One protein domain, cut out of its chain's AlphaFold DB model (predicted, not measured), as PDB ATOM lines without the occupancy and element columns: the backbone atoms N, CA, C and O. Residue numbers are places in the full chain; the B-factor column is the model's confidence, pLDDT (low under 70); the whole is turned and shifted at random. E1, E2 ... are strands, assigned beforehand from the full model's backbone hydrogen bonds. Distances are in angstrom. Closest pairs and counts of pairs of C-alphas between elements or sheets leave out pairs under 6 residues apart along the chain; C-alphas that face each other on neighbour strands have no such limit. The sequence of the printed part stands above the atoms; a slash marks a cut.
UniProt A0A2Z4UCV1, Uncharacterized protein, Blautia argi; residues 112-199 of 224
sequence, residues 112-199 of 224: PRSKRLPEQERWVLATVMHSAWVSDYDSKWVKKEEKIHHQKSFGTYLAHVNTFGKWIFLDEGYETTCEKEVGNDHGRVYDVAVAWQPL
ATOM      1  N   PRO A 112      17.158 -50.767   4.177       86.50
ATOM      2  CA  PRO A 112      16.686 -49.629   4.952       86.50
ATOM      3  C   PRO A 112      15.173 -49.708   5.145       86.50
ATOM      4  O   PRO A 112      14.430 -49.979   4.196       86.50
ATOM      5  N   ARG A 113      14.697 -49.376   6.347       83.38
ATOM      6  CA  ARG A 113      13.261 -49.331   6.660       83.38
ATOM      7  C   ARG A 113      12.476 -48.453   5.681       83.38
ATOM      8  O   ARG A 113      11.336 -48.768   5.358       83.38
ATOM      9  N   SER A 114      13.078 -47.359   5.210       79.81
ATOM     10  CA  SER A 114      12.470 -46.426   4.251       79.81
ATOM     11  C   SER A 114      12.244 -47.030   2.864       79.81
ATOM     12  O   SER A 114      11.394 -46.542   2.126       79.81
ATOM     13  N   LYS A 115      12.988 -48.081   2.500       84.94
ATOM     14  CA  LYS A 115      12.897 -48.720   1.185       84.94
ATOM     15  C   LYS A 115      11.748 -49.723   1.130       84.94
ATOM     16  O   LYS A 115      10.981 -49.725   0.173       84.94
ATOM     17  N   ARG A 116      11.654 -50.599   2.134       84.75
ATOM     18  CA  ARG A 116      10.648 -51.664   2.213       84.75
ATOM     19  C   ARG A 116      10.490 -52.140   3.655       84.75
ATOM     20  O   ARG A 116      11.473 -52.215   4.389       84.75
ATOM     21  N   LEU A 117       9.266 -52.512   4.032       86.19
ATOM     22  CA  LEU A 117       8.981 -53.221   5.280       86.19
ATOM     23  C   LEU A 117       9.037 -54.745   5.068       86.19
ATOM     24  O   LEU A 117       8.686 -55.216   3.978       86.19
ATOM     25  N   PRO A 118       9.467 -55.516   6.081       86.44
ATOM     26  CA  PRO A 118       9.363 -56.967   6.045       86.44
ATOM     27  C   PRO A 118       7.891 -57.405   6.037       86.44
ATOM     28  O   PRO A 118       6.977 -56.607   6.261       86.44
ATOM     29  N   GLU A 119       7.666 -58.686   5.763       85.19
ATOM     30  CA  GLU A 119       6.340 -59.294   5.890       85.19
ATOM     31  C   GLU A 119       5.837 -59.192   7.338       85.19
ATOM     32  O   GLU A 119       6.615 -59.281   8.290       85.19
ATOM     33  N   GLN A 120       4.529 -58.981   7.503       86.75
ATOM     34  CA  GLN A 120       3.922 -58.873   8.828       86.75
ATOM     35  C   GLN A 120       4.090 -60.176   9.612       86.75
ATOM     36  O   GLN A 120       3.997 -61.263   9.048       86.75
ATOM     37  N   GLU A 121       4.345 -60.046  10.912       83.62
ATOM     38  CA  GLU A 121       4.607 -61.136  11.859       83.62
ATOM     39  C   GLU A 121       5.808 -62.032  11.501       83.62
ATOM     40  O   GLU A 121       6.063 -63.037  12.167       83.62
ATOM     41  N   ARG A 122       6.601 -61.659  10.486       85.00
ATOM     42  CA  ARG A 122       7.833 -62.361  10.134       85.00
ATOM     43  C   ARG A 122       9.006 -61.799  10.923       85.00
ATOM     44  O   ARG A 122       9.282 -60.599  10.894       85.00
ATOM     45  N   TRP A 123       9.728 -62.700  11.578       85.50
ATOM     46  CA  TRP A 123      10.957 -62.371  12.286       85.50
ATOM     47  C   TRP A 123      12.097 -62.067  11.311       85.50
ATOM     48  O   TRP A 123      12.326 -62.786  10.335       85.50
ATOM     49  N   VAL A 124      12.813 -60.988  11.600       88.62
ATOM     50  CA  VAL A 124      13.962 -60.464  10.863       88.62
ATOM     51  C   VAL A 124      15.029 -59.999  11.849       88.62
ATOM     52  O   VAL A 124      14.748 -59.785  13.031       88.62
ATOM     53  N   LEU A 125      16.254 -59.809  11.374       89.50
ATOM     54  CA  LEU A 125      17.267 -59.099  12.145       89.50
ATOM     55  C   LEU A 125      17.147 -57.607  11.824       89.50
ATOM     56  O   LEU A 125      17.139 -57.235  10.652       89.50
ATOM     57  N   ALA A 126      17.032 -56.749  12.832       88.75
ATOM     58  CA  ALA A 126      16.874 -55.310  12.656       88.75
ATOM     59  C   ALA A 126      17.938 -54.525  13.420       88.75
ATOM     60  O   ALA A 126      18.229 -54.809  14.581       88.75
ATOM     61  N   THR A 127      18.479 -53.493  12.778       89.50
ATOM     62  CA  THR A 127      19.282 -52.468  13.440       89.50
ATOM     63  C   THR A 127      18.342 -51.416  14.009       89.50
ATOM     64  O   THR A 127      17.644 -50.712  13.267       89.50
ATOM     65  N   VAL A 128      18.340 -51.301  15.330       88.81
ATOM     66  CA  VAL A 128      17.576 -50.307  16.076       88.81
ATOM     67  C   VAL A 128      18.529 -49.212  16.534       88.81
ATOM     68  O   VAL A 128      19.617 -49.467  17.043       88.81
ATOM     69  N   MET A 129      18.122 -47.973  16.305       90.12
ATOM     70  CA  MET A 129      18.787 -46.786  16.809       90.12
ATOM     71  C   MET A 129      18.107 -46.347  18.097       90.12
ATOM     72  O   MET A 129      16.902 -46.101  18.094       90.12
ATOM     73  N   HIS A 130      18.899 -46.154  19.143       88.44
ATOM     74  CA  HIS A 130      18.467 -45.551  20.395       88.44
ATOM     75  C   HIS A 130      18.850 -44.070  20.369       88.44
ATOM     76  O   HIS A 130      20.011 -43.718  20.126       88.44
ATOM     77  N   SER A 131      17.877 -43.178  20.552       87.12
ATOM     78  CA  SER A 131      18.140 -41.738  20.536       87.12
ATOM     79  C   SER A 131      19.085 -41.312  21.658       87.12
ATOM     80  O   SER A 131      19.131 -41.920  22.726       87.12
ATOM     81  N   ALA A 132      19.790 -40.203  21.435       89.38
ATOM     82  CA  ALA A 132      20.442 -39.501  22.531       89.38
ATOM     83  C   ALA A 132      19.389 -39.055  23.558       89.38
ATOM     84  O   ALA A 132      18.280 -38.664  23.178       89.38
ATOM     85  N   TRP A 133      19.737 -39.116  24.838       90.94
ATOM     86  CA  TRP A 133      18.834 -38.796  25.942       90.94
ATOM     87  C   TRP A 133      19.610 -38.221  27.128       90.94
ATOM     88  O   TRP A 133      20.843 -38.252  27.159       90.94
ATOM     89  N   VAL A 134      18.889 -37.647  28.084       88.25
ATOM     90  CA  VAL A 134      19.444 -37.010  29.279       88.25
ATOM     91  C   VAL A 134      18.820 -37.655  30.507       88.25
ATOM     92  O   VAL A 134      17.599 -37.653  30.634       88.25
ATOM     93  N   SER A 135      19.645 -38.179  31.417       84.31
ATOM     94  CA  SER A 135      19.145 -38.907  32.594       84.31
ATOM     95  C   SER A 135      18.365 -38.007  33.548       84.31
ATOM     96  O   SER A 135      17.288 -38.359  34.014       84.31
ATOM     97  N   ASP A 136      18.873 -36.799  33.774       88.00
ATOM     98  CA  ASP A 136      18.301 -35.824  34.702       88.00
ATOM     99  C   ASP A 136      17.463 -34.763  33.982       88.00
ATOM    100  O   ASP A 136      17.455 -33.592  34.376       88.00
ATOM    101  N   TYR A 137      16.810 -35.123  32.872       85.25
ATOM    102  CA  TYR A 137      16.152 -34.157  31.989       85.25
ATOM    103  C   TYR A 137      15.140 -33.265  32.726       85.25
ATOM    104  O   TYR A 137      15.244 -32.038  32.642       85.25
ATOM    105  N   ASP A 138      14.267 -33.860  33.545       85.25
ATOM    106  CA  ASP A 138      13.225 -33.148  34.301       85.25
ATOM    107  C   ASP A 138      13.673 -32.663  35.688       85.25
ATOM    108  O   ASP A 138      12.953 -31.925  36.372       85.25
ATOM    109  N   SER A 139      14.889 -33.017  36.107       85.88
ATOM    110  CA  SER A 139      15.453 -32.599  37.389       85.88
ATOM    111  C   SER A 139      15.725 -31.091  37.368       85.88
ATOM    112  O   SER A 139      16.658 -30.615  36.714       85.88
ATOM    113  N   LYS A 140      14.898 -30.320  38.087       89.19
ATOM    114  CA  LYS A 140      15.019 -28.850  38.209       89.19
ATOM    115  C   LYS A 140      16.207 -28.418  39.071       89.19
ATOM    116  O   LYS A 140      16.680 -27.296  38.935       89.19
ATOM    117  N   TRP A 141      16.655 -29.291  39.972       87.06
ATOM    118  CA  TRP A 141      17.750 -29.035  40.914       87.06
ATOM    119  C   TRP A 141      19.143 -29.277  40.317       87.06
ATOM    120  O   TRP A 141      20.130 -28.879  40.924       87.06
ATOM    121  N   VAL A 142      19.229 -29.905  39.138       86.00
ATOM    122  CA  VAL A 142      20.489 -30.129  38.416       86.00
ATOM    123  C   VAL A 142      20.639 -29.044  37.358       86.00
ATOM    124  O   VAL A 142      19.748 -28.854  36.521       86.00
ATOM    125  N   LYS A 143      21.761 -28.320  37.383       87.44
ATOM    126  CA  LYS A 143      22.062 -27.310  36.359       87.44
ATOM    127  C   LYS A 143      22.228 -27.974  35.000       87.44
ATOM    128  O   LYS A 143      22.637 -29.127  34.914       87.44
ATOM    129  N   LYS A 144      21.931 -27.246  33.920       82.75
ATOM    130  CA  LYS A 144      21.906 -27.805  32.560       82.75
ATOM    131  C   LYS A 144      23.247 -28.423  32.155       82.75
ATOM    132  O   LYS A 144      23.253 -29.457  31.503       82.75
ATOM    133  N   GLU A 145      24.351 -27.809  32.561       86.69
ATOM    134  CA  GLU A 145      25.716 -28.227  32.234       86.69
ATOM    135  C   GLU A 145      26.153 -29.478  33.008       86.69
ATOM    136  O   GLU A 145      27.067 -30.177  32.583       86.69
ATOM    137  N   GLU A 146      25.499 -29.762  34.135       87.19
ATOM    138  CA  GLU A 146      25.791 -30.900  35.013       87.19
ATOM    139  C   GLU A 146      24.921 -32.122  34.685       87.19
ATOM    140  O   GLU A 146      25.131 -33.197  35.247       87.19
ATOM    141  N   LYS A 147      23.940 -31.984  33.781       86.81
ATOM    142  CA  LYS A 147      23.059 -33.094  33.412       86.81
ATOM    143  C   LYS A 147      23.833 -34.166  32.656       86.81
ATOM    144  O   LYS A 147      24.648 -33.882  31.778       86.81
ATOM    145  N   ILE A 148      23.529 -35.421  32.961       87.88
ATOM    146  CA  ILE A 148      24.189 -36.558  32.325       87.88
ATOM    147  C   ILE A 148      23.593 -36.771  30.933       87.88
ATOM    148  O   ILE A 148      22.424 -37.135  30.787       87.88
ATOM    149  N   HIS A 149      24.414 -36.544  29.910       87.19
ATOM    150  CA  HIS A 149      24.057 -36.749  28.512       87.19
ATOM    151  C   HIS A 149      24.516 -38.122  28.024       87.19
ATOM    152  O   HIS A 149      25.695 -38.466  28.097       87.19
ATOM    153  N   HIS A 150      23.591 -38.871  27.438       88.12
ATOM    154  CA  HIS A 150      23.868 -40.132  26.768       88.12
ATOM    155  C   HIS A 150      23.802 -39.933  25.256       88.12
ATOM    156  O   HIS A 150      22.836 -39.388  24.715       88.12
ATOM    157  N   GLN A 151      24.852 -40.366  24.563       86.62
ATOM    158  CA  GLN A 151      24.926 -40.275  23.110       86.62
ATOM    159  C   GLN A 151      24.016 -41.311  22.441       86.62
ATOM    160  O   GLN A 151      23.674 -42.342  23.017       86.62
ATOM    161  N   LYS A 152      23.647 -41.024  21.192       88.31
ATOM    162  CA  LYS A 152      22.916 -41.949  20.326       88.31
ATOM    163  C   LYS A 152      23.724 -43.234  20.121       88.31
ATOM    164  O   LYS A 152      24.916 -43.168  19.826       88.31
ATOM    165  N   SER A 153      23.058 -44.379  20.206       84.50
ATOM    166  CA  SER A 153      23.657 -45.701  20.011       84.50
ATOM    167  C   SER A 153      22.848 -46.540  19.022       84.50
ATOM    168  O   SER A 153      21.724 -46.191  18.648       84.50
ATOM    169  N   PHE A 154      23.443 -47.635  18.557       85.06
ATOM    170  CA  PHE A 154      22.804 -48.594  17.664       85.06
ATOM    171  C   PHE A 154      23.011 -50.000  18.209       85.06
ATOM    172  O   PHE A 154      24.098 -50.318  18.695       85.06
ATOM    173  N   GLY A 155      21.987 -50.832  18.085       84.50
ATOM    174  CA  GLY A 155      22.049 -52.249  18.405       84.50
ATOM    175  C   GLY A 155      21.370 -53.081  17.327       84.50
ATOM    176  O   GLY A 155      20.552 -52.581  16.551       84.50
ATOM    177  N   THR A 156      21.730 -54.357  17.274       86.62
ATOM    178  CA  THR A 156      21.143 -55.324  16.349       86.62
ATOM    179  C   THR A 156      20.325 -56.327  17.143       86.62
ATOM    180  O   THR A 156      20.838 -56.946  18.072       86.62
ATOM    181  N   TYR A 157      19.058 -56.483  16.769       87.25
ATOM    182  CA  TYR A 157      18.071 -57.236  17.534       87.25
ATOM    183  C   TYR A 157      17.219 -58.113  16.624       87.25
ATOM    184  O   TYR A 157      17.041 -57.823  15.439       87.25
ATOM    185  N   LEU A 158      16.642 -59.166  17.200       89.50
ATOM    186  CA  LEU A 158      15.562 -59.898  16.553       89.50
ATOM    187  C   LEU A 158      14.291 -59.045  16.619       89.50
ATOM    188  O   LEU A 158      13.924 -58.570  17.693       89.50
ATOM    189  N   ALA A 159      13.632 -58.831  15.487       89.88
ATOM    190  CA  ALA A 159      12.470 -57.959  15.399       89.88
ATOM    191  C   ALA A 159      11.439 -58.481  14.402       89.88
ATOM    192  O   ALA A 159      11.762 -59.244  13.499       89.88
ATOM    193  N   HIS A 160      10.198 -58.033  14.535       89.50
ATOM    194  CA  HIS A 160       9.148 -58.239  13.544       89.50
ATOM    195  C   HIS A 160       8.293 -56.977  13.432       89.50
ATOM    196  O   HIS A 160       8.345 -56.070  14.268       89.50
ATOM    197  N   VAL A 161       7.510 -56.902  12.361       91.31
ATOM    198  CA  VAL A 161       6.491 -55.867  12.198       91.31
ATOM    199  C   VAL A 161       5.147 -56.494  12.511       91.31
ATOM    200  O   VAL A 161       4.769 -57.474  11.878       91.31
ATOM    201  N   ASN A 162       4.425 -55.940  13.480       89.12
ATOM    202  CA  ASN A 162       3.118 -56.472  13.840       89.12
ATOM    203  C   ASN A 162       2.056 -56.188  12.759       89.12
ATOM    204  O   ASN A 162       2.268 -55.401  11.830       89.12
ATOM    205  N   THR A 163       0.869 -56.769  12.917       87.44
ATOM    206  CA  THR A 163      -0.308 -56.501  12.060       87.44
ATOM    207  C   THR A 163      -0.656 -55.013  11.894       87.44
ATOM    208  O   THR A 163      -1.184 -54.612  10.856       87.44
ATOM    209  N   PHE A 164      -0.313 -54.165  12.868       86.31
ATOM    210  CA  PHE A 164      -0.529 -52.713  12.831       86.31
ATOM    211  C   PHE A 164       0.610 -51.926  12.159       86.31
ATOM    212  O   PHE A 164       0.588 -50.694  12.163       86.31
ATOM    213  N   GLY A 165       1.626 -52.596  11.612       85.50
ATOM    214  CA  GLY A 165       2.773 -51.945  10.977       85.50
ATOM    215  C   GLY A 165       3.775 -51.326  11.960       85.50
ATOM    216  O   GLY A 165       4.634 -50.544  11.545       85.50
ATOM    217  N   LYS A 166       3.679 -51.644  13.257       90.94
ATOM    218  CA  LYS A 166       4.644 -51.214  14.275       90.94
ATOM    219  C   LYS A 166       5.777 -52.222  14.381       90.94
ATOM    220  O   LYS A 166       5.553 -53.429  14.415       90.94
ATOM    221  N   TRP A 167       6.990 -51.698  14.468       93.19
ATOM    222  CA  TRP A 167       8.187 -52.489  14.712       93.19
ATOM    223  C   TRP A 167       8.253 -52.890  16.180       93.19
ATOM    224  O   TRP A 167       8.081 -52.045  17.058       93.19
ATOM    225  N   ILE A 168       8.514 -54.166  16.432       90.69
ATOM    226  CA  ILE A 168       8.725 -54.728  17.761       90.69
ATOM    227  C   ILE A 168      10.049 -55.481  17.721       90.69
ATOM    228  O   ILE A 168      10.254 -56.305  16.834       90.69
ATOM    229  N   PHE A 169      10.951 -55.183  18.651       90.50
ATOM    230  CA  PHE A 169      12.231 -55.873  18.787       90.50
ATOM    231  C   PHE A 169      12.365 -56.510  20.165       90.50
ATOM    232  O   PHE A 169      11.782 -56.038  21.139       90.50
ATOM    233  N   LEU A 170      13.129 -57.593  20.236       86.19
ATOM    234  CA  LEU A 170      13.446 -58.285  21.474       86.19
ATOM    235  C   LEU A 170      14.734 -57.717  22.062       86.19
ATOM    236  O   LEU A 170      15.816 -57.953  21.528       86.19
ATOM    237  N   ASP A 171      14.605 -57.026  23.190       84.50
ATOM    238  CA  ASP A 171      15.729 -56.551  23.993       84.50
ATOM    239  C   ASP A 171      15.678 -57.177  25.381       84.50
ATOM    240  O   ASP A 171      14.648 -57.171  26.053       84.50
ATOM    241  N   GLU A 172      16.777 -57.808  25.783       78.00
ATOM    242  CA  GLU A 172      16.887 -58.563  27.038       78.00
ATOM    243  C   GLU A 172      15.730 -59.561  27.313       78.00
ATOM    244  O   GLU A 172      15.429 -59.888  28.463       78.00
ATOM    245  N   GLY A 173      15.090 -60.085  26.258       73.31
ATOM    246  CA  GLY A 173      13.958 -61.017  26.348       73.31
ATOM    247  C   GLY A 173      12.589 -60.353  26.547       73.31
ATOM    248  O   GLY A 173      11.626 -61.047  26.879       73.31
ATOM    249  N   TYR A 174      12.506 -59.037  26.357       75.56
ATOM    250  CA  TYR A 174      11.274 -58.262  26.346       75.56
ATOM    251  C   TYR A 174      11.006 -57.695  24.957       75.56
ATOM    252  O   TYR A 174      11.898 -57.158  24.304       75.56
ATOM    253  N   GLU A 175       9.753 -57.780  24.531       83.00
ATOM    254  CA  GLU A 175       9.284 -57.102  23.330       83.00
ATOM    255  C   GLU A 175       9.158 -55.603  23.602       83.00
ATOM    256  O   GLU A 175       8.369 -55.162  24.443       83.00
ATOM    257  N   THR A 176       9.943 -54.814  22.878       87.38
ATOM    258  CA  THR A 176       9.921 -53.356  22.921       87.38
ATOM    259  C   THR A 176       9.408 -52.832  21.590       87.38
ATOM    260  O   THR A 176       9.864 -53.231  20.522       87.38
ATOM    261  N   THR A 177       8.426 -51.934  21.644       92.12
ATOM    262  CA  THR A 177       7.876 -51.297  20.442       92.12
ATOM    263  C   THR A 177       8.760 -50.127  20.029       92.12
ATOM    264  O   THR A 177       9.013 -49.233  20.837       92.12
ATOM    265  N   CYS A 178       9.189 -50.111  18.771       90.25
ATOM    266  CA  CYS A 178       9.878 -48.968  18.196       90.25
ATOM    267  C   CYS A 178       8.899 -47.834  17.887       90.25
ATOM    268  O   CYS A 178       7.778 -48.039  17.410       90.25
ATOM    269  N   GLU A 179       9.396 -46.620  18.054       90.50
ATOM    270  CA  GLU A 179       8.755 -45.397  17.616       90.50
ATOM    271  C   GLU A 179       8.959 -45.181  16.116       90.50
ATOM    272  O   GLU A 179       9.901 -45.680  15.484       90.50
ATOM    273  N   LYS A 180       8.045 -44.418  15.509       85.00
ATOM    274  CA  LYS A 180       8.136 -44.125  14.077       85.00
ATOM    275  C   LYS A 180       9.366 -43.266  13.783       85.00
ATOM    276  O   LYS A 180      10.072 -43.561  12.820       85.00
ATOM    277  N   GLU A 181       9.590 -42.247  14.604       86.69
ATOM    278  CA  GLU A 181      10.615 -41.212  14.477       86.69
ATOM    279  C   GLU A 181      11.064 -40.765  15.878       86.69
ATOM    280  O   GLU A 181      10.392 -41.040  16.875       86.69
ATOM    281  N   VAL A 182      12.204 -40.077  15.953       84.75
ATOM    282  CA  VAL A 182      12.702 -39.500  17.208       84.75
ATOM    283  C   VAL A 182      11.893 -38.247  17.525       84.75
ATOM    284  O   VAL A 182      11.840 -37.321  16.718       84.75
ATOM    285  N   GLY A 183      11.251 -38.221  18.689       85.00
ATOM    286  CA  GLY A 183      10.539 -37.041  19.176       85.00
ATOM    287  C   GLY A 183      11.459 -36.049  19.892       85.00
ATOM    288  O   GLY A 183      12.659 -36.265  20.023       85.00
ATOM    289  N   ASN A 184      10.876 -34.955  20.381       84.56
ATOM    290  CA  ASN A 184      11.629 -33.828  20.953       84.56
ATOM    291  C   ASN A 184      11.902 -33.947  22.466       84.56
ATOM    292  O   ASN A 184      12.589 -33.118  23.052       84.56
ATOM    293  N   ASP A 185      11.313 -34.947  23.119       86.94
ATOM    294  CA  ASP A 185      11.496 -35.179  24.555       86.94
ATOM    295  C   ASP A 185      12.800 -35.943  24.833       86.94
ATOM    296  O   ASP A 185      12.850 -37.164  24.705       86.94
ATOM    297  N   HIS A 186      13.850 -35.224  25.227       83.75
ATOM    298  CA  HIS A 186      15.156 -35.810  25.528       83.75
ATOM    299  C   HIS A 186      15.223 -36.547  26.878       83.75
ATOM    300  O   HIS A 186      16.268 -37.124  27.178       83.75
ATOM    301  N   GLY A 187      14.150 -36.553  27.679       84.25
ATOM    302  CA  GLY A 187      14.064 -37.337  28.914       84.25
ATOM    303  C   GLY A 187      13.783 -38.820  28.684       84.25
ATOM    304  O   GLY A 187      13.940 -39.631  29.595       84.25
ATOM    305  N   ARG A 188      13.412 -39.209  27.458       84.94
ATOM    306  CA  ARG A 188      13.160 -40.606  27.096       84.94
ATOM    307  C   ARG A 188      14.011 -41.068  25.922       84.94
ATOM    308  O   ARG A 188      14.377 -40.299  25.036       84.94
ATOM    309  N   VAL A 189      14.262 -42.373  25.892       87.44
ATOM    310  CA  VAL A 189      14.909 -43.044  24.762       87.44
ATOM    311  C   VAL A 189      13.859 -43.388  23.710       87.44
ATOM    312  O   VAL A 189      12.880 -44.084  24.005       87.44
ATOM    313  N   TYR A 190      14.072 -42.904  22.489       88.56
ATOM    314  CA  TYR A 190      13.334 -43.309  21.299       88.56
ATOM    315  C   TYR A 190      14.085 -44.424  20.591       88.56
ATOM    316  O   TYR A 190      15.203 -44.218  20.113       88.56
ATOM    317  N   ASP A 191      13.430 -45.571  20.482       92.38
ATOM    318  CA  ASP A 191      13.930 -46.728  19.756       92.38
ATOM    319  C   ASP A 191      13.348 -46.697  18.344       92.38
ATOM    320  O   ASP A 191      12.131 -46.714  18.178       92.38
ATOM    321  N   VAL A 192      14.183 -46.614  17.311       89.94
ATOM    322  CA  VAL A 192      13.724 -46.520  15.919       89.94
ATOM    323  C   VAL A 192      14.424 -47.578  15.083       89.94
ATOM    324  O   VAL A 192      15.648 -47.583  14.977       89.94
ATOM    325  N   ALA A 193      13.652 -48.454  14.436       90.50
ATOM    326  CA  ALA A 193      14.199 -49.391  13.459       90.50
ATOM    327  C   ALA A 193      14.715 -48.621  12.229       90.50
ATOM    328  O   ALA A 193      13.972 -47.835  11.633       90.50
ATOM    329  N   VAL A 194      15.978 -48.839  11.858       87.88
ATOM    330  CA  VAL A 194      16.665 -48.114  10.772       87.88
ATOM    331  C   VAL A 194      16.827 -48.992   9.537       87.88
ATOM    332  O   VAL A 194      16.521 -48.563   8.424       87.88
ATOM    333  N   ALA A 195      17.271 -50.229   9.732       88.94
ATOM    334  CA  ALA A 195      17.482 -51.203   8.672       88.94
ATOM    335  C   ALA A 195      17.157 -52.609   9.176       88.94
ATOM    336  O   ALA A 195      17.144 -52.850  10.383       88.94
ATOM    337  N   TRP A 196      16.887 -53.527   8.257       91.00
ATOM    338  CA  TRP A 196      16.621 -54.925   8.567       91.00
ATOM    339  C   TRP A 196      17.172 -55.845   7.487       91.00
ATOM    340  O   TRP A 196      17.365 -55.428   6.350       91.00
ATOM    341  N   GLN A 197      17.384 -57.104   7.831       88.31
ATOM    342  CA  GLN A 197      17.711 -58.158   6.883       88.31
ATOM    343  C   GLN A 197      16.899 -59.416   7.205       88.31
ATOM    344  O   GLN A 197      16.581 -59.662   8.378       88.31
ATOM    345  N   PRO A 198      16.507 -60.200   6.188       84.44
ATOM    346  CA  PRO A 198      15.860 -61.479   6.427       84.44
ATOM    347  C   PRO A 198      16.800 -62.398   7.214       84.44
ATOM    348  O   PRO A 198      18.016 -62.365   7.036       84.44
ATOM    349  N   LEU A 199      16.234 -63.229   8.085       80.56
ATOM    350  CA  LEU A 199      17.004 -64.296   8.721       80.56
ATOM    351  C   LEU A 199      17.373 -65.350   7.661       80.56
ATOM    352  O   LEU A 199      16.529 -65.642   6.805       80.56
TER     353      LEU A 199
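Overview. This is residues 112 to 199 of the 224 residues of an uncharacterized protein of Blautia argi (UniProt A0A2Z4UCV1). With little regular structure, one small, strongly twisted sheet folds back on itself, E4 and E3 facing E1 and E5 with E2 as hinge, while the long loop between E1 and E2 draws out one end. Of 88 printed residues, 33 are in five strands, E1 to E5, ordered E4, E3, E2, E1, E5, antiparallel; no named helix, class all strand. It is loose, radius of gyration of the C-alphas 15.0 A, spans 47 by 24 by 19 A.

Arrangement. Look at E2, residues 153 to 161, which bends by 79 degrees at residue 158. It pairs with E1, residues 124 to 130 (N 126 and O 157, 2.8 A), and E3, residues 167 to 171 (N 168 and O 160, 2.9 A). Edge strands are E4, residues 174 to 177, neighbour of E3 (N 176 and O 169, 2.8 A), and E5, residues 191 to 198, neighbour of E1 (N 127 and O 195, 2.8 A). E1 to E4 form a meander, successive antiparallel neighbours.

Along the chain. Find C-alpha 124 at (13.962, -60.464, 10.863); E1 runs 18.3 A from there. E2 spans 21.4 A; E5 spans 20.0 A, ending at C-alpha 198, (15.860, -61.479, 6.427).

Size, cuts and confidence. The farthest C-alphas, Trp 141 and Leu 199, are 47.8 A apart. Links E1 to E2 and E4 to E5 are long. The printed part has no cut; no printed residue is under 70 in pLDDT.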